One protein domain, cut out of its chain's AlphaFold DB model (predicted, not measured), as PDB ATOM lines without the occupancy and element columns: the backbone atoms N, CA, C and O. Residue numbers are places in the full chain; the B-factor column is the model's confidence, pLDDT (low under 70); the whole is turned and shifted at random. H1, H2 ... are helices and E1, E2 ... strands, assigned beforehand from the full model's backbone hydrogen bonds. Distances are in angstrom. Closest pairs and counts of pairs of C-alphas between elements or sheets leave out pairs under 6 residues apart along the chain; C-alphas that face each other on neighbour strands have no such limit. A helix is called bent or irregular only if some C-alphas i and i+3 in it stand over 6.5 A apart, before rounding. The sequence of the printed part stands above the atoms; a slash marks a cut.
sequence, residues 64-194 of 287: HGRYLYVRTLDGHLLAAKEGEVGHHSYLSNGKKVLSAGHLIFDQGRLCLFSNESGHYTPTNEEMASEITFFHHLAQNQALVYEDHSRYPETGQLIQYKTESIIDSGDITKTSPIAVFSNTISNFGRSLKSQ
ATOM      1  N   HIS A  64      -1.076  17.668 -25.450       97.69
ATOM      2  CA  HIS A  64      -0.693  19.055 -25.196       97.69
ATOM      3  C   HIS A  64      -1.266  19.545 -23.866       97.69
ATOM      4  O   HIS A  64      -2.438  19.307 -23.547       97.69
ATOM      5  N   GLY A  65      -0.433  20.252 -23.105       97.81
ATOM      6  CA  GLY A  65      -0.755  20.768 -21.782       97.81
ATOM      7  C   GLY A  65      -0.327  19.827 -20.658       97.81
ATOM      8  O   GLY A  65       0.610  19.043 -20.804       97.81
ATOM      9  N   ARG A  66      -1.002  19.945 -19.514       97.94
ATOM     10  CA  ARG A  66      -0.618  19.327 -18.243       97.94
ATOM     11  C   ARG A  66      -1.462  18.092 -17.925       97.94
ATOM     12  O   ARG A  66      -2.675  18.079 -18.126       97.94
ATOM     13  N   TYR A  67      -0.794  17.053 -17.436       98.38
ATOM     14  CA  TYR A  67      -1.363  15.733 -17.178       98.38
ATOM     15  C   TYR A  67      -0.911  15.226 -15.814       98.38
ATOM     16  O   TYR A  67       0.255  15.373 -15.458       98.38
ATOM     17  N   LEU A  68      -1.808  14.577 -15.076       98.12
ATOM     18  CA  LEU A  68      -1.438  13.770 -13.919       98.12
ATOM     19  C   LEU A  68      -0.893  12.441 -14.432       98.12
ATOM     20  O   LEU A  68      -1.531  11.828 -15.286       98.12
ATOM     21  N   TYR A  69       0.226  11.958 -13.889       98.50
ATOM     22  CA  TYR A  69       0.763  10.651 -14.267       98.50
ATOM     23  C   TYR A  69       1.096   9.753 -13.084       98.50
ATOM     24  O   TYR A  69       1.420  10.208 -11.984       98.50
ATOM     25  N   VAL A  70       1.068   8.453 -13.358       98.50
ATOM     26  CA  VAL A  70       1.672   7.414 -12.527       98.50
ATOM     27  C   VAL A  70       2.424   6.434 -13.415       98.50
ATOM     28  O   VAL A  70       1.953   6.078 -14.496       98.50
ATOM     29  N   ARG A  71       3.570   5.947 -12.943       98.25
ATOM     30  CA  ARG A  71       4.244   4.798 -13.547       98.25
ATOM     31  C   ARG A  71       4.059   3.577 -12.659       98.25
ATOM     32  O   ARG A  71       4.460   3.586 -11.497       98.25
ATOM     33  N   THR A  72       3.405   2.536 -13.161       97.75
ATOM     34  CA  THR A  72       3.111   1.329 -12.373       97.75
ATOM     35  C   THR A  72       4.375   0.500 -12.131       97.75
ATOM     36  O   THR A  72       5.382   0.679 -12.814       97.75
ATOM     37  N   LEU A  73       4.329  -0.434 -11.172       96.31
ATOM     38  CA  LEU A  73       5.438  -1.381 -10.956       96.31
ATOM     39  C   LEU A  73       5.672  -2.306 -12.156       96.31
ATOM     40  O   LEU A  73       6.795  -2.743 -12.370       96.31
ATOM     41  N   ASP A  74       4.636  -2.527 -12.965       95.19
ATOM     42  CA  ASP A  74       4.712  -3.274 -14.225       95.19
ATOM     43  C   ASP A  74       5.295  -2.423 -15.375       95.19
ATOM     44  O   ASP A  74       5.367  -2.859 -16.521       95.19
ATOM     45  N   GLY A  75       5.697  -1.178 -15.090       95.88
ATOM     46  CA  GLY A  75       6.351  -0.277 -16.034       95.88
ATOM     47  C   GLY A  75       5.406   0.517 -16.938       95.88
ATOM     48  O   GLY A  75       5.887   1.265 -17.788       95.88
ATOM     49  N   HIS A  76       4.086   0.409 -16.768       97.44
ATOM     50  CA  HIS A  76       3.130   1.185 -17.559       97.44
ATOM     51  C   HIS A  76       3.114   2.649 -17.129       97.44
ATOM     52  O   HIS A  76       2.971   2.945 -15.944       97.44
ATOM     53  N   LEU A  77       3.206   3.558 -18.100       98.44
ATOM     54  CA  LEU A  77       3.013   4.987 -17.891       98.44
ATOM     55  C   LEU A  77       1.548   5.331 -18.161       98.44
ATOM     56  O   LEU A  77       1.091   5.228 -19.298       98.44
ATOM     57  N   LEU A  78       0.815   5.705 -17.116       98.44
ATOM     58  CA  LEU A  78      -0.579   6.129 -17.210       98.44
ATOM     59  C   LEU A  78      -0.646   7.638 -17.007       98.44
ATOM     60  O   LEU A  78      -0.073   8.134 -16.036       98.44
ATOM     61  N   ALA A  79      -1.355   8.352 -17.878       98.12
ATOM     62  CA  ALA A  79      -1.535   9.792 -17.769       98.12
ATOM     63  C   ALA A  79      -2.961  10.225 -18.126       98.12
ATOM     64  O   ALA A  79      -3.485   9.867 -19.177       98.12
ATOM     65  N   ALA A  80      -3.569  11.045 -17.278       97.44
ATOM     66  CA  ALA A  80      -4.861  11.673 -17.544       97.44
ATOM     67  C   ALA A  80      -4.686  13.184 -17.612       97.44
ATOM     68  O   ALA A  80      -3.865  13.742 -16.874       97.44
ATOM     69  N   LYS A  81      -5.428  13.849 -18.500       96.88
ATOM     70  CA  LYS A  81      -5.329  15.304 -18.610       96.88
ATOM     71  C   LYS A  81      -5.815  15.937 -17.313       96.88
ATOM     72  O   LYS A  81      -6.729  15.431 -16.660       96.88
ATOM     73  N   GLU A  82      -5.190  17.037 -16.913       93.31
ATOM     74  CA  GLU A  82      -5.642  17.773 -15.737       93.31
ATOM     75  C   GLU A  82      -7.124  18.162 -15.886       93.31
ATOM     76  O   GLU A  82      -7.540  18.692 -16.916       93.31
ATOM     77  N   GLY A  83      -7.923  17.831 -14.869       91.88
ATOM     78  CA  GLY A  83      -9.382  17.975 -14.879       91.88
ATOM     79  C   GLY A  83     -10.166  16.707 -15.245       91.88
ATOM     80  O   GLY A  83     -11.323  16.610 -14.850       91.88
ATOM     81  N   GLU A  84      -9.564  15.714 -15.915       93.38
ATOM     82  CA  GLU A  84     -10.238  14.438 -16.241       93.38
ATOM     83  C   GLU A  84     -10.274  13.476 -15.047       93.38
ATOM     84  O   GLU A  84     -11.215  12.703 -14.878       93.38
ATOM     85  N   VAL A  85      -9.236  13.512 -14.208       92.50
ATOM     86  CA  VAL A  85      -9.099  12.657 -13.025       92.50
ATOM     87  C   VAL A  85      -8.706  13.509 -11.827       92.50
ATOM     88  O   VAL A  85      -7.820  14.355 -11.920       92.50
ATOM     89  N   GLY A  86      -9.348  13.262 -10.680       89.88
ATOM     90  CA  GLY A  86      -9.114  14.041  -9.464       89.88
ATOM     91  C   GLY A  86      -7.709  13.866  -8.881       89.88
ATOM     92  O   GLY A  86      -7.051  14.853  -8.555       89.88
ATOM     93  N   HIS A  87      -7.229  12.621  -8.742       93.12
ATOM     94  CA  HIS A  87      -5.972  12.323  -8.040       93.12
ATOM     95  C   HIS A  87      -5.152  11.198  -8.686       93.12
ATOM     96  O   HIS A  87      -5.694  10.246  -9.246       93.12
ATOM     97  N   HIS A  88      -3.825  11.233  -8.497       95.06
ATOM     98  CA  HIS A  88      -2.897  10.193  -8.982       95.06
ATOM     99  C   HIS A  88      -3.237   8.789  -8.473       95.06
ATOM    100  O   HIS A  88      -3.058   7.809  -9.192       95.06
ATOM    101  N   SER A  89      -3.738   8.667  -7.237       95.06
ATOM    102  CA  SER A  89      -4.105   7.360  -6.668       95.06
ATOM    103  C   SER A  89      -5.264   6.690  -7.397       95.06
ATOM    104  O   SER A  89      -5.403   5.471  -7.294       95.06
ATOM    105  N   TYR A  90      -6.083   7.453  -8.122       95.69
ATOM    106  CA  TYR A  90      -7.213   6.909  -8.864       95.69
ATOM    107  C   TYR A  90      -6.705   6.098 -10.059       95.69
ATOM    108  O   TYR A  90      -7.175   4.982 -10.279       95.69
ATOM    109  N   LEU A  91      -5.672   6.596 -10.754       96.81
ATOM    110  CA  LEU A  91      -5.030   5.930 -11.897       96.81
ATOM    111  C   LEU A  91      -4.370   4.598 -11.517       96.81
ATOM    112  O   LEU A  91      -4.385   3.638 -12.280       96.81
ATOM    113  N   SER A  92      -3.780   4.525 -10.328       96.56
ATOM    114  CA  SER A  92      -3.045   3.349  -9.848       96.56
ATOM    115  C   SER A  92      -3.892   2.402  -8.991       96.56
ATOM    116  O   SER A  92      -3.364   1.438  -8.424       96.56
ATOM    117  N   ASN A  93      -5.184   2.698  -8.806       96.19
ATOM    118  CA  ASN A  93      -6.048   2.040  -7.826       96.19
ATOM    119  C   ASN A  93      -5.415   1.996  -6.413       96.19
ATOM    120  O   ASN A  93      -5.479   0.993  -5.693       96.19
ATOM    121  N   GLY A  94      -4.686   3.041  -6.021       94.75
ATOM    122  CA  GLY A  94      -3.978   3.126  -4.743       94.75
ATOM    123  C   GLY A  94      -2.883   2.073  -4.523       94.75
ATOM    124  O   GLY A  94      -2.539   1.759  -3.371       94.75
ATOM    125  N   LYS A  95      -2.388   1.442  -5.595       96.06
ATOM    126  CA  LYS A  95      -1.255   0.505  -5.542       96.06
ATOM    127  C   LYS A  95       0.065   1.267  -5.383       96.06
ATOM    128  O   LYS A  95       0.099   2.492  -5.417       96.06
ATOM    129  N   LYS A  96       1.159   0.546  -5.140       97.12
ATOM    130  CA  LYS A  96       2.498   1.147  -5.205       97.12
ATOM    131  C   LYS A  96       2.832   1.514  -6.656       97.12
ATOM    132  O   LYS A  96       2.340   0.856  -7.570       97.12
ATOM    133  N   VAL A  97       3.653   2.540  -6.838       97.69
ATOM    134  CA  VAL A  97       4.073   3.063  -8.150       97.69
ATOM    135  C   VAL A  97       5.589   3.259  -8.170       97.69
ATOM    136  O   VAL A  97       6.205   3.316  -7.111       97.69
ATOM    137  N   LEU A  98       6.196   3.331  -9.350       97.81
ATOM    138  CA  LEU A  98       7.601   3.720  -9.511       97.81
ATOM    139  C   LEU A  98       7.763   5.241  -9.422       97.81
ATOM    140  O   LEU A  98       8.699   5.718  -8.802       97.81
ATOM    141  N   SER A  99       6.813   5.990  -9.982       98.06
ATOM    142  CA  SER A  99       6.770   7.455  -9.954       98.06
ATOM    143  C   SER A  99       5.333   7.967 -10.047       98.06
ATOM    144  O   SER A  99       4.431   7.257 -10.508       98.06
ATOM    145  N   ALA A 100       5.113   9.199  -9.589       98.19
ATOM    146  CA  ALA A 100       3.856   9.925  -9.737       98.19
ATOM    147  C   ALA A 100       4.102  11.439  -9.716       98.19
ATOM    148  O   ALA A 100       4.936  11.922  -8.955       98.19
ATOM    149  N   GLY A 101       3.335  12.194 -10.493       98.12
ATOM    150  CA  GLY A 101       3.455  13.650 -10.530       98.12
ATOM    151  C   GLY A 101       2.727  14.252 -11.720       98.12
ATOM    152  O   GLY A 101       1.669  13.749 -12.107       98.12
ATOM    153  N   HIS A 102       3.286  15.301 -12.321       98.38
ATOM    154  CA  HIS A 102       2.736  15.882 -13.546       98.38
ATOM    155  C   HIS A 102       3.661  15.700 -14.747       98.38
ATOM    156  O   HIS A 102       4.878  15.682 -14.595       98.38
ATOM    157  N   LEU A 103       3.067  15.570 -15.933       98.62
ATOM    158  CA  LEU A 103       3.734  15.672 -17.230       98.62
ATOM    159  C   LEU A 103       3.203  16.914 -17.943       98.62
ATOM    160  O   LEU A 103       2.002  17.185 -17.895       98.62
ATOM    161  N   ILE A 104       4.079  17.643 -18.625       98.56
ATOM    162  CA  ILE A 104       3.709  18.740 -19.518       98.56
ATOM    163  C   ILE A 104       4.178  18.387 -20.921       98.56
ATOM    164  O   ILE A 104       5.375  18.204 -21.161       98.56
ATOM    165  N   PHE A 105       3.217  18.308 -21.838       98.56
ATOM    166  CA  PHE A 105       3.456  18.011 -23.240       98.56
ATOM    167  C   PHE A 105       3.268  19.242 -24.116       98.56
ATOM    168  O   PHE A 105       2.350  20.036 -23.899       98.56
ATOM    169  N   ASP A 106       4.073  19.320 -25.168       97.94
ATOM    170  CA  ASP A 106       3.837  20.194 -26.306       97.94
ATOM    171  C   ASP A 106       3.876  19.384 -27.606       97.94
ATOM    172  O   ASP A 106       4.907  18.811 -27.962       97.94
ATOM    173  N   GLN A 107       2.732  19.283 -28.292       96.81
ATOM    174  CA  GLN A 107       2.578  18.521 -29.540       96.81
ATOM    175  C   GLN A 107       3.132  17.084 -29.433       96.81
ATOM    176  O   GLN A 107       3.885  16.610 -30.280       96.81
ATOM    177  N   GLY A 108       2.789  16.390 -28.347       97.31
ATOM    178  CA  GLY A 108       3.220  15.026 -28.041       97.31
ATOM    179  C   GLY A 108       4.631  14.917 -27.458       97.31
ATOM    180  O   GLY A 108       4.989  13.860 -26.949       97.31
ATOM    181  N   ARG A 109       5.443  15.978 -27.468       98.19
ATOM    182  CA  ARG A 109       6.792  15.957 -26.886       98.19
ATOM    183  C   ARG A 109       6.729  16.257 -25.397       98.19
ATOM    184  O   ARG A 109       6.093  17.224 -24.992       98.19
ATOM    185  N   LEU A 110       7.406  15.455 -24.580       98.62
ATOM    186  CA  LEU A 110       7.505  15.719 -23.145       98.62
ATOM    187  C   LEU A 110       8.499  16.861 -22.894       98.62
ATOM    188  O   LEU A 110       9.681  16.740 -23.220       98.62
ATOM    189  N   CYS A 111       8.022  17.961 -22.314       98.62
ATOM    190  CA  CYS A 111       8.822  19.156 -22.032       98.62
ATOM    191  C   CYS A 111       9.259  19.225 -20.567       98.62
ATOM    192  O   CYS A 111      10.386  19.623 -20.274       98.62
ATOM    193  N   LEU A 112       8.371  18.821 -19.659       98.69
ATOM    194  CA  LEU A 112       8.608  18.842 -18.223       98.69
ATOM    195  C   LEU A 112       7.903  17.663 -17.560       98.69
ATOM    196  O   LEU A 112       6.792  17.299 -17.948       98.69
ATOM    197  N   PHE A 113       8.525  17.103 -16.529       98.69
ATOM    198  CA  PHE A 113       7.842  16.247 -15.565       98.69
ATOM    199  C   PHE A 113       8.200  16.655 -14.140       98.69
ATOM    200  O   PHE A 113       9.272  17.204 -13.890       98.69
ATOM    201  N   SER A 114       7.298  16.388 -13.202       98.50
ATOM    202  CA  SER A 114       7.489  16.709 -11.790       98.50
ATOM    203  C   SER A 114       7.236  15.505 -10.889       98.50
ATOM    204  O   SER A 114       6.704  14.477 -11.323       98.50
ATOM    205  N   ASN A 115       7.597  15.645  -9.617       97.88
ATOM    206  CA  ASN A 115       7.194  14.746  -8.532       97.88
ATOM    207  C   ASN A 115       5.976  15.267  -7.748       97.88
ATOM    208  O   ASN A 115       5.710  14.836  -6.624       97.88
ATOM    209  N   GLU A 116       5.217  16.207  -8.312       96.62
ATOM    210  CA  GLU A 116       4.079  16.815  -7.630       96.62
ATOM    211  C   GLU A 116       2.880  15.862  -7.553       96.62
ATOM    212  O   GLU A 116       1.982  15.872  -8.397       96.62
ATOM    213  N   SER A 117       2.843  15.043  -6.507       94.56
ATOM    214  CA  SER A 117       1.700  14.190  -6.192       94.56
ATOM    215  C   SER A 117       1.285  14.357  -4.742       94.56
ATOM    216  O   SER A 117       2.086  14.111  -3.849       94.56
ATOM    217  N   GLY A 118       0.019  14.694  -4.483       89.88
ATOM    218  CA  GLY A 118      -0.481  14.832  -3.110       89.88
ATOM    219  C   GLY A 118      -0.460  13.516  -2.321       89.88
ATOM    220  O   GLY A 118      -0.044  13.485  -1.166       89.88
ATOM    221  N   HIS A 119      -0.862  12.403  -2.950       91.00
ATOM    222  CA  HIS A 119      -1.017  11.108  -2.268       91.00
ATOM    223  C   HIS A 119       0.273  10.308  -2.128       91.00
ATOM    224  O   HIS A 119       0.448   9.588  -1.137       91.00
ATOM    225  N   TYR A 120       1.143  10.386  -3.133       95.06
ATOM    226  CA  TYR A 120       2.394   9.635  -3.156       95.06
ATOM    227  C   TYR A 120       3.572  10.437  -2.628       95.06
ATOM    228  O   TYR A 120       4.435   9.829  -1.998       95.06
ATOM    229  N   THR A 121       3.592  11.750  -2.887       94.69
ATOM    230  CA  THR A 121       4.723  12.660  -2.644       94.69
ATOM    231  C   THR A 121       6.089  11.980  -2.800       94.69
ATOM    232  O   THR A 121       6.764  11.751  -1.787       94.69
ATOM    233  N   PRO A 122       6.465  11.579  -4.036       96.06
ATOM    234  CA  PRO A 122       7.776  11.002  -4.309       96.06
ATOM    235  C   PRO A 122       8.898  11.952  -3.906       96.06
ATOM    236  O   PRO A 122       8.868  13.128  -4.267       96.06
ATOM    237  N   THR A 123       9.896  11.457  -3.184       95.50
ATOM    238  CA  THR A 123      11.112  12.231  -2.908       95.50
ATOM    239  C   THR A 123      12.049  12.215  -4.113       95.50
ATOM    240  O   THR A 123      11.949  11.356  -4.987       95.50
ATOM    241  N   ASN A 124      13.022  13.123  -4.145       95.88
ATOM    242  CA  ASN A 124      14.074  13.086  -5.164       95.88
ATOM    243  C   ASN A 124      14.864  11.771  -5.192       95.88
ATOM    244  O   ASN A 124      15.270  11.330  -6.263       95.88
ATOM    245  N   GLU A 125      15.069  11.139  -4.036       95.06
ATOM    246  CA  GLU A 125      15.742   9.841  -3.956       95.06
ATOM    247  C   GLU A 125      14.891   8.741  -4.606       95.06
ATOM    248  O   GLU A 125      15.399   7.956  -5.404       95.06
ATOM    249  N   GLU A 126      13.576   8.743  -4.357       95.62
ATOM    250  CA  GLU A 126      12.629   7.840  -5.022       95.62
ATOM    251  C   GLU A 126      12.532   8.117  -6.537       95.62
ATOM    252  O   GLU A 126      12.307   7.194  -7.318       95.62
ATOM    253  N   MET A 127      12.742   9.365  -6.965       96.94
ATOM    254  CA  MET A 127      12.681   9.788  -8.369       96.94
ATOM    255  C   MET A 127      13.995   9.616  -9.143       96.94
ATOM    256  O   MET A 127      13.991   9.781 -10.361       96.94
ATOM    257  N   ALA A 128      15.112   9.267  -8.499       95.88
ATOM    258  CA  ALA A 128      16.431   9.266  -9.138       95.88
ATOM    259  C   ALA A 128      16.503   8.363 -10.387       95.88
ATOM    260  O   ALA A 128      16.940   8.802 -11.452       95.88
ATOM    261  N   SER A 129      16.014   7.119 -10.302       95.81
ATOM    262  CA  SER A 129      15.952   6.214 -11.464       95.81
ATOM    263  C   SER A 129      14.947   6.677 -12.518       95.81
ATOM    264  O   SER A 129      15.113   6.417 -13.712       95.81
ATOM    265  N   GLU A 130      13.904   7.373 -12.080       97.25
ATOM    266  CA  GLU A 130      12.796   7.818 -12.917       97.25
ATOM    267  C   GLU A 130      13.188   9.034 -13.759       97.25
ATOM    268  O   GLU A 130      12.778   9.135 -14.913       97.25
ATOM    269  N   ILE A 131      14.061   9.902 -13.240       98.19
ATOM    270  CA  ILE A 131      14.655  11.009 -13.998       98.19
ATOM    271  C   ILE A 131      15.428  10.471 -15.206       98.19
ATOM    272  O   ILE A 131      15.196  10.902 -16.338       98.19
ATOM    273  N   THR A 132      16.278   9.468 -14.986       97.69
ATOM    274  CA  THR A 132      17.016   8.784 -16.056       97.69
ATOM    275  C   THR A 132      16.076   8.078 -17.034       97.69
ATOM    276  O   THR A 132      16.300   8.107 -18.245       97.69
ATOM    277  N   PHE A 133      15.004   7.454 -16.538       97.88
ATOM    278  CA  PHE A 133      13.993   6.822 -17.384       97.88
ATOM    279  C   PHE A 133      13.322   7.829 -18.327       97.88
ATOM    280  O   PHE A 133      13.298   7.601 -19.537       97.88
ATOM    281  N   PHE A 134      12.813   8.950 -17.805       98.44
ATOM    282  CA  PHE A 134      12.129   9.952 -18.623       98.44
ATOM    283  C   PHE A 134      13.069  10.657 -19.600       98.44
ATOM    284  O   PHE A 134      12.665  10.896 -20.737       98.44
ATOM    285  N   HIS A 135      14.317  10.929 -19.205       98.19
ATOM    286  CA  HIS A 135      15.320  11.513 -20.096       98.19
ATOM    287  C   HIS A 135      15.525  10.665 -21.360       98.19
ATOM    288  O   HIS A 135      15.400  11.166 -22.479       98.19
ATOM    289  N   HIS A 136      15.746   9.358 -21.192       97.81
ATOM    290  CA  HIS A 136      15.921   8.450 -22.324       97.81
ATOM    291  C   HIS A 136      14.628   8.231 -23.114       97.81
ATOM    292  O   HIS A 136      14.661   8.187 -24.344       97.81
ATOM    293  N   LEU A 137      13.489   8.103 -22.426       97.94
ATOM    294  CA  LEU A 137      12.202   7.856 -23.074       97.94
ATOM    295  C   LEU A 137      11.769   9.034 -23.954       97.94
ATOM    296  O   LEU A 137      11.257   8.820 -25.050       97.94
ATOM    297  N   ALA A 138      11.952  10.266 -23.475       97.62
ATOM    298  CA  ALA A 138      11.495  11.464 -24.169       97.62
ATOM    299  C   ALA A 138      12.386  11.870 -25.345       97.62
ATOM    300  O   ALA A 138      11.928  12.622 -26.203       97.62
ATOM    301  N   GLN A 139      13.650  11.423 -25.372       97.06
ATOM    302  CA  GLN A 139      14.644  11.825 -26.378       97.06
ATOM    303  C   GLN A 139      14.708  13.357 -26.556       97.06
ATOM    304  O   GLN A 139      14.917  13.879 -27.652       97.06
ATOM    305  N   ASN A 140      14.492  14.093 -25.462       96.94
ATOM    306  CA  ASN A 140      14.442  15.547 -25.443       96.94
ATOM    307  C   ASN A 140      15.559  16.088 -24.548       96.94
ATOM    308  O   ASN A 140      15.446  16.060 -23.324       96.94
ATOM    309  N   GLN A 141      16.613  16.631 -25.158       95.69
ATOM    310  CA  GLN A 141      17.750  17.228 -24.439       95.69
ATOM    311  C   GLN A 141      17.342  18.429 -23.571       95.69
ATOM    312  O   GLN A 141      17.985  18.734 -22.571       95.69
ATOM    313  N   ALA A 142      16.241  19.100 -23.916       97.31
ATOM    314  CA  ALA A 142      15.708  20.216 -23.143       97.31
ATOM    315  C   ALA A 142      14.734  19.778 -22.032       97.31
ATOM    316  O   ALA A 142      14.090  20.637 -21.436       97.31
ATOM    317  N   LEU A 143      14.592  18.473 -21.758       98.62
ATOM    318  CA  LEU A 143      13.653  17.970 -20.756       98.62
ATOM    319  C   LEU A 143      13.997  18.485 -19.353       98.62
ATOM    320  O   LEU A 143      15.113  18.285 -18.849       98.62
ATOM    321  N   VAL A 144      12.994  19.078 -18.710       98.75
ATOM    322  CA  VAL A 144      13.078  19.639 -17.360       98.75
ATOM    323  C   VAL A 144      12.453  18.692 -16.336       98.75
ATOM    324  O   VAL A 144      11.378  18.136 -16.560       98.75
ATOM    325  N   TYR A 145      13.120  18.544 -15.193       98.69
ATOM    326  CA  TYR A 145      12.539  17.975 -13.979       98.69
ATOM    327  C   TYR A 145      12.203  19.100 -12.997       98.69
ATOM    328  O   TYR A 145      13.057  19.941 -12.712       98.69
ATOM    329  N   GLU A 146      10.974  19.112 -12.488       98.44
ATOM    330  CA  GLU A 146      10.506  20.051 -11.466       98.44
ATOM    331  C   GLU A 146      10.365  19.345 -10.112       98.44
ATOM    332  O   GLU A 146       9.596  18.391  -9.961       98.44
ATOM    333  N   ASP A 147      11.128  19.817  -9.128       97.81
ATOM    334  CA  ASP A 147      11.193  19.279  -7.776       97.81
ATOM    335  C   ASP A 147      10.284  20.050  -6.810       97.81
ATOM    336  O   ASP A 147      10.424  21.261  -6.609       97.81
ATOM    337  N   HIS A 148       9.396  19.301  -6.160       96.88
ATOM    338  CA  HIS A 148       8.467  19.747  -5.126       96.88
ATOM    339  C   HIS A 148       8.796  19.170  -3.739       96.88
ATOM    340  O   HIS A 148       8.057  19.418  -2.790       96.88
ATOM    341  N   SER A 149       9.890  18.417  -3.581       93.06
ATOM    342  CA  SER A 149      10.223  17.668  -2.355       93.06
ATOM    343  C   SER A 149      10.428  18.545  -1.117       93.06
ATOM    344  O   SER A 149      10.380  18.036  -0.002       93.06
ATOM    345  N   ARG A 150      10.713  19.840  -1.308       88.81
ATOM    346  CA  ARG A 150      10.915  20.834  -0.235       88.81
ATOM    347  C   ARG A 150       9.666  21.674   0.052       88.81
ATOM    348  O   ARG A 150       9.731  22.646   0.804       88.81
ATOM    349  N   TYR A 151       8.557  21.352  -0.607       87.19
ATOM    350  CA  TYR A 151       7.272  21.981  -0.376       87.19
ATOM    351  C   TYR A 151       6.470  21.138   0.630       87.19
ATOM    352  O   TYR A 151       6.393  19.922   0.457       87.19
ATOM    353  N   PRO A 152       5.791  21.741   1.623       87.12
ATOM    354  CA  PRO A 152       5.570  23.176   1.821       87.12
ATOM    355  C   PRO A 152       6.645  23.904   2.645       87.12
ATOM    356  O   PRO A 152       6.487  25.098   2.881       87.12
ATOM    357  N   GLU A 153       7.712  23.241   3.097       88.19
ATOM    358  CA  GLU A 153       8.656  23.789   4.083       88.19
ATOM    359  C   GLU A 153       9.342  25.081   3.622       88.19
ATOM    360  O   GLU A 153       9.468  26.025   4.399       88.19
ATOM    361  N   THR A 154       9.780  25.140   2.362       88.75
ATOM    362  CA  THR A 154      10.455  26.322   1.797       88.75
ATOM    363  C   THR A 154       9.527  27.214   0.977       88.75
ATOM    364  O   THR A 154       9.882  28.353   0.680       88.75
ATOM    365  N   GLY A 155       8.364  26.702   0.561       88.38
ATOM    366  CA  GLY A 155       7.490  27.374  -0.406       88.38
ATOM    367  C   GLY A 155       8.126  27.571  -1.791       88.38
ATOM    368  O   GLY A 155       7.662  28.420  -2.557       88.38
ATOM    369  N   GLN A 156       9.194  26.823  -2.098       91.62
ATOM    370  CA  GLN A 156       9.942  26.925  -3.350       91.62
ATOM    371  C   GLN A 156       9.769  25.679  -4.211       91.62
ATOM    372  O   GLN A 156       9.766  24.559  -3.699       91.62
ATOM    373  N   LEU A 157       9.701  25.896  -5.523       94.88
ATOM    374  CA  LEU A 157       9.815  24.863  -6.551       94.88
ATOM    375  C   LEU A 157      11.113  25.074  -7.314       94.88
ATOM    376  O   LEU A 157      11.495  26.216  -7.585       94.88
ATOM    377  N   ILE A 158      11.797  23.988  -7.655       97.25
ATOM    378  CA  ILE A 158      13.109  24.065  -8.294       97.25
ATOM    379  C   ILE A 158      13.088  23.257  -9.581       97.25
ATOM    380  O   ILE A 158      12.682  22.100  -9.585       97.25
ATOM    381  N   GLN A 159      13.542  23.856 -10.676       98.25
ATOM    382  CA  GLN A 159      13.635  23.190 -11.969       98.25
ATOM    383  C   GLN A 159      15.086  22.900 -12.337       98.25
ATOM    384  O   GLN A 159      15.970  23.744 -12.179       98.25
ATOM    385  N   TYR A 160      15.311  21.715 -12.896       98.56
ATOM    386  CA  TYR A 160      16.618  21.204 -13.288       98.56
ATOM    387  C   TYR A 160      16.578  20.650 -14.711       98.56
ATOM    388  O   TYR A 160      15.567  20.088 -15.137       98.56
ATOM    389  N   LYS A 161      17.699  20.735 -15.438       98.44
ATOM    390  CA  LYS A 161      17.851  19.971 -16.682       98.44
ATOM    391  C   LYS A 161      18.107  18.526 -16.298       98.44
ATOM    392  O   LYS A 161      19.000  18.260 -15.495       98.44
ATOM    393  N   THR A 162      17.359  17.605 -16.891       98.31
ATOM    394  CA  THR A 162      17.563  16.171 -16.644       98.31
ATOM    395  C   THR A 162      18.977  15.719 -16.989       98.31
ATOM    396  O   THR A 162      19.591  15.017 -16.195       98.31
ATOM    397  N   GLU A 163      19.517  16.195 -18.113       98.06
ATOM    398  CA  GLU A 163      20.898  15.940 -18.539       98.06
ATOM    399  C   GLU A 163      21.906  16.353 -17.456       98.06
ATOM    400  O   GLU A 163      22.718  15.544 -17.028       98.06
ATOM    401  N   SER A 164      21.767  17.554 -16.887       98.19
ATOM    402  CA  SER A 164      22.668  18.034 -15.829       98.19
ATOM    403  C   SER A 164      22.569  17.233 -14.522       98.19
ATOM    404  O   SER A 164      23.560  17.120 -13.799       98.19
ATOM    405  N   ILE A 165      21.396  16.667 -14.206       97.88
ATOM    406  CA  ILE A 165      21.247  15.746 -13.066       97.88
ATOM    407  C   ILE A 165      21.980  14.433 -13.348       97.88
ATOM    408  O   ILE A 165      22.672  13.918 -12.473       97.88
ATOM    409  N   ILE A 166      21.837  13.898 -14.561       97.38
ATOM    410  CA  ILE A 166      22.475  12.644 -14.969       97.38
ATOM    411  C   ILE A 166      23.999  12.802 -14.986       97.38
ATOM    412  O   ILE A 166      24.695  11.965 -14.414       97.38
ATOM    413  N   ASP A 167      24.507  13.899 -15.548       97.38
ATOM    414  CA  ASP A 167      25.941  14.193 -15.632       97.38
ATOM    415  C   ASP A 167      26.589  14.357 -14.253       97.38
ATOM    416  O   ASP A 167      27.712  13.907 -14.022       97.38
ATOM    417  N   SER A 168      25.888  14.995 -13.313       96.94
ATOM    418  CA  SER A 168      26.381  15.156 -11.940       96.94
ATOM    419  C   SER A 168      26.211  13.892 -11.086       96.94
ATOM    420  O   SER A 168      26.869  13.752 -10.050       96.94
ATOM    421  N   GLY A 169      25.311  12.993 -11.498       94.88
ATOM    422  CA  GLY A 169      24.893  11.797 -10.771       94.88
ATOM    423  C   GLY A 169      24.068  12.070  -9.508       94.88
ATOM    424  O   GLY A 169      23.726  11.121  -8.803       94.88
ATOM    425  N   ASP A 170      23.775  13.334  -9.182       92.94
ATOM    426  CA  ASP A 170      23.109  13.722  -7.937       92.94
ATOM    427  C   ASP A 170      22.428  15.096  -8.060       92.94
ATOM    428  O   ASP A 170      23.067  16.132  -8.283       92.94
ATOM    429  N   ILE A 171      21.115  15.132  -7.825       95.19
ATOM    430  CA  ILE A 171      20.331  16.369  -7.874       95.19
ATOM    431  C   ILE A 171      20.828  17.424  -6.874       95.19
ATOM    432  O   ILE A 171      20.747  18.618  -7.152       95.19
ATOM    433  N   THR A 172      21.391  17.012  -5.734       94.25
ATOM    434  CA  THR A 172      21.886  17.939  -4.703       94.25
ATOM    435  C   THR A 172      23.149  18.683  -5.133       94.25
ATOM    436  O   THR A 172      23.429  19.763  -4.615       94.25
ATOM    437  N   LYS A 173      23.887  18.133  -6.106       95.81
ATOM    438  CA  LYS A 173      25.088  18.733  -6.708       95.81
ATOM    439  C   LYS A 173      24.776  19.491  -7.997       95.81
ATOM    440  O   LYS A 173      25.644  20.175  -8.534       95.81
ATOM    441  N   THR A 174      23.553  19.360  -8.507       97.12
ATOM    442  CA  THR A 174      23.134  19.984  -9.760       97.12
ATOM    443  C   THR A 174      22.712  21.427  -9.519       97.12
ATOM    444  O   THR A 174      21.945  21.722  -8.603       97.12
ATOM    445  N   SER A 175      23.182  22.344 -10.367       96.88
ATOM    446  CA  SER A 175      22.723  23.735 -10.327       96.88
ATOM    447  C   SER A 175      21.317  23.849 -10.937       96.88
ATOM    448  O   SER A 175      21.083  23.292 -12.013       96.88
ATOM    449  N   PRO A 176      20.374  24.554 -10.289       97.56
ATOM    450  CA  PRO A 176      19.025  24.720 -10.818       97.56
ATOM    451  C   PRO A 176      19.012  25.640 -12.043       97.56
ATOM    452  O   PRO A 176      19.793  26.586 -12.129       97.56
ATOM    453  N   ILE A 177      18.085  25.394 -12.972       97.88
ATOM    454  CA  ILE A 177      17.785  26.325 -14.072       97.88
ATOM    455  C   ILE A 177      16.966  27.501 -13.539       97.88
ATOM    456  O   ILE A 177      17.184  28.647 -13.923       97.88
ATOM    457  N   ALA A 178      15.995  27.202 -12.675       97.19
ATOM    458  CA  ALA A 178      15.064  28.176 -12.138       97.19
ATOM    459  C   ALA A 178      14.616  27.779 -10.728       97.19
ATOM    460  O   ALA A 178      14.511  26.596 -10.398       97.19
ATOM    461  N   VAL A 179      14.344  28.794  -9.911       96.69
ATOM    462  CA  VAL A 179      13.775  28.661  -8.568       96.69
ATOM    463  C   VAL A 179      12.557  29.570  -8.505       96.69
ATOM    464  O   VAL A 179      12.673  30.780  -8.701       96.69
ATOM    465  N   PHE A 180      11.396  28.988  -8.234       94.50
ATOM    466  CA  PHE A 180      10.132  29.707  -8.150       94.50
ATOM    467  C   PHE A 180       9.709  29.812  -6.692       94.50
ATOM    468  O   PHE A 180       9.557  28.802  -6.008       94.50
ATOM    469  N   SER A 181       9.488  31.038  -6.230       91.38
ATOM    470  CA  SER A 181       8.908  31.326  -4.917       91.38
ATOM    471  C   SER A 181       7.419  31.639  -5.069       91.38
ATOM    472  O   SER A 181       6.994  32.134  -6.113       91.38
ATOM    473  N   ASN A 182       6.623  31.390  -4.026       80.62
ATOM    474  CA  ASN A 182       5.185  31.716  -3.975       80.62
ATOM    475  C   ASN A 182       4.305  30.961  -4.988       80.62
ATOM    476  O   ASN A 182       3.187  31.388  -5.275       80.62
ATOM    477  N   THR A 183       4.782  29.839  -5.527       84.00
ATOM    478  CA  THR A 183       3.966  28.978  -6.392       84.00
ATOM    479  C   THR A 183       3.186  27.976  -5.541       84.00
ATOM    480  O   THR A 183       3.692  27.463  -4.541       84.00
ATOM    481  N   ILE A 184       1.928  27.718  -5.907       85.62
ATOM    482  CA  ILE A 184       1.081  26.744  -5.210       85.62
ATOM    483  C   ILE A 184       1.447  25.347  -5.705       85.62
ATOM    484  O   ILE A 184       1.453  25.101  -6.906       85.62
ATOM    485  N   SER A 185       1.709  24.438  -4.770       86.12
ATOM    486  CA  SER A 185       1.980  23.031  -5.051       86.12
ATOM    487  C   SER A 185       1.014  22.152  -4.266       86.12
ATOM    488  O   SER A 185       0.692  22.410  -3.105       86.12
ATOM    489  N   ASN A 186       0.533  21.097  -4.913       82.62
ATOM    490  CA  ASN A 186      -0.287  20.067  -4.289       82.62
ATOM    491  C   ASN A 186       0.559  18.997  -3.583       82.62
ATOM    492  O   ASN A 186       0.003  18.076  -2.979       82.62
ATOM    493  N   PHE A 187       1.889  19.108  -3.627       82.50
ATOM    494  CA  PHE A 187       2.792  18.213  -2.915       82.50
ATOM    495  C   PHE A 187       2.524  18.268  -1.408       82.50
ATOM    496  O   PHE A 187       2.546  19.326  -0.783       82.50
ATOM    497  N   GLY A 188       2.204  17.113  -0.827       70.19
ATOM    498  CA  GLY A 188       1.973  16.953   0.611       70.19
ATOM    499  C   GLY A 188       0.682  17.592   1.115       70.19
ATOM    500  O   GLY A 188       0.383  17.508   2.308       70.19
ATOM    501  N   ARG A 189      -0.116  18.204   0.230       75.81
ATOM    502  CA  ARG A 189      -1.366  18.847   0.610       75.81
ATOM    503  C   ARG A 189      -2.354  17.782   1.071       75.81
ATOM    504  O   ARG A 189      -2.802  16.943   0.291       75.81
ATOM    505  N   SER A 190      -2.705  17.831   2.354       62.66
ATOM    506  CA  SER A 190      -3.794  17.019   2.891       62.66
ATOM    507  C   SER A 190      -5.076  17.415   2.170       62.66
ATOM    508  O   SER A 190      -5.491  18.580   2.225       62.66
ATOM    509  N   LEU A 191      -5.690  16.468   1.463       58.44
ATOM    510  CA  LEU A 191      -7.010  16.694   0.906       58.44
ATOM    511  C   LEU A 191      -7.949  16.939   2.080       58.44
ATOM    512  O   LEU A 191      -8.139  16.072   2.937       58.44
ATOM    513  N   LYS A 192      -8.557  18.126   2.127       51.91
ATOM    514  CA  LYS A 192      -9.791  18.271   2.890       51.91
ATOM    515  C   LYS A 192     -10.742  17.289   2.229       51.91
ATOM    516  O   LYS A 192     -11.114  17.512   1.081       51.91
ATOM    517  N   SER A 193     -11.048  16.184   2.910       46.53
ATOM    518  CA  SER A 193     -12.097  15.270   2.482       46.53
ATOM    519  C   SER A 193     -13.284  16.151   2.136       46.53
ATOM    520  O   SER A 193     -13.795  16.833   3.031       46.53
ATOM    521  N   GLN A 194     -13.672  16.213   0.859       44.19
ATOM    522  CA  GLN A 194     -15.001  16.697   0.542       44.19
ATOM    523  C   GLN A 194     -15.902  15.793   1.365       44.19
ATOM    524  O   GLN A 194     -15.937  14.580   1.151       44.19
TER     525      GLN A 194
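AT A GLANCE: This is residues 64 to 194 of the 287 residues of an uncharacterized protein of Legionella rubrilucens (UniProt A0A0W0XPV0). One strongly twisted sheet of seven strands runs through the domain as its core, with the long helix H2 packed over E3, E4 and E5 on one face and the short helix H3 next to H2 on that same face, near the E5 and E6 end. On the opposite face sits the small helix H1, near E1 and E2, and the printed part closes with a tail, residues 182 to 194, that has no named element. The sheet is mixed, in the order E2, E1, E3, E4, E5, E6, E7, with E4 and E5 parallel and the other neighbours antiparallel. The printed part has 131 residues, with three named helices and seven named strands in the chain order E1, E2, H1, E3, E4, H2, E5, E6, H3, E7, and its class is mixed, helices and strands. It is compact, with a radius of gyration of the C-alphas of 13.9 A and spans of 42 by 32 by 27 A.

HOW THE PARTS SIT: From edge to edge the sheet's strands turn by 129 degrees. E2, residues 77 to 81, is an edge strand and forms a hairpin with E1, residues 65 to 72, where N 70 and O 78 are 2.9 A apart. E1 is antiparallel to E3, residues 97 to 106, at 157 degrees, with N 67 and O 103 at 2.8 A. E3 bends by 62 degrees at residue 101 and forms a hairpin with E4, residues 109 to 114, where N 104 and O 112 are 2.8 A apart. E4 is parallel to E5, residues 144 to 147, at 15 degrees, with N 146 and O 113 at 2.9 A. E5 forms a hairpin with E6, residues 156 to 161, with N 147 and O 158 at 2.8 A. E6 is antiparallel to the other edge strand, E7, residues 178 to 181, with N 180 and O 157 at 2.8 A. H2, residues 124 to 138, is on the sheet; its closest C-alphas to E4 are those of Ala 138 and Leu 110, 5.9 A apart. H2 is irregular, with C-alphas 126 and 129 7.4 A apart. E4, H2 and E5 make a strand-helix-strand unit, two parallel neighbour strands with a helix between, and its crossover is right-handed. H3, residues 162 to 168, is on the same face at a height over the sheet of 6.1 A; it is only just over E6, with 3 of its 7 C-alphas, and runs across the strands at 87 degrees to E6 on the local plane. H2 and H3 touch, with residues 131 to 135 of H2 alone, at a steep tilt of 59 degrees, opposite ways; the closest C-alphas are those of His 135 and Thr 162, 6.2 A. H1, residues 88 to 91, is on the opposite face at a height of 7.5 A, with the C-alphas of His 88 and Leu 68 6.3 A apart, and is apart from H2 and H3. E2, H1 and E3 make a split unit, with E1 between the two strands, and its crossover is right-handed. In H3 every O i to N i+4 pair is within hydrogen-bond range; in H2 8 of 11 are, and H1 is too short for such a pair.

IN THESE COORDINATES: E3 is the longest strand, 25.0 A from C-alpha 97 to C-alpha 106, and E1 is 21.9 A long, from C-alpha 65 at (-0.755, 20.768, -21.782). H2 is 19.2 A long, from C-alpha 124 at (14.074, 13.086, -5.164). E6 is 17.0 A, E4 15.1 A, E2 13.3 A, H3 10.0 A, E7 10.0 A, E5 9.8 A and H1 5.6 A. E7 ends at C-alpha 181, at (8.908, 31.326, -4.917).

THE WHOLE: The C-alphas of Asp 167 and Gln 194, 44.1 A apart, are the two farthest apart. The printed part has no cut and no long link. Mean pLDDT of the printed part is 93.6, with residues 190 to 194 under 70.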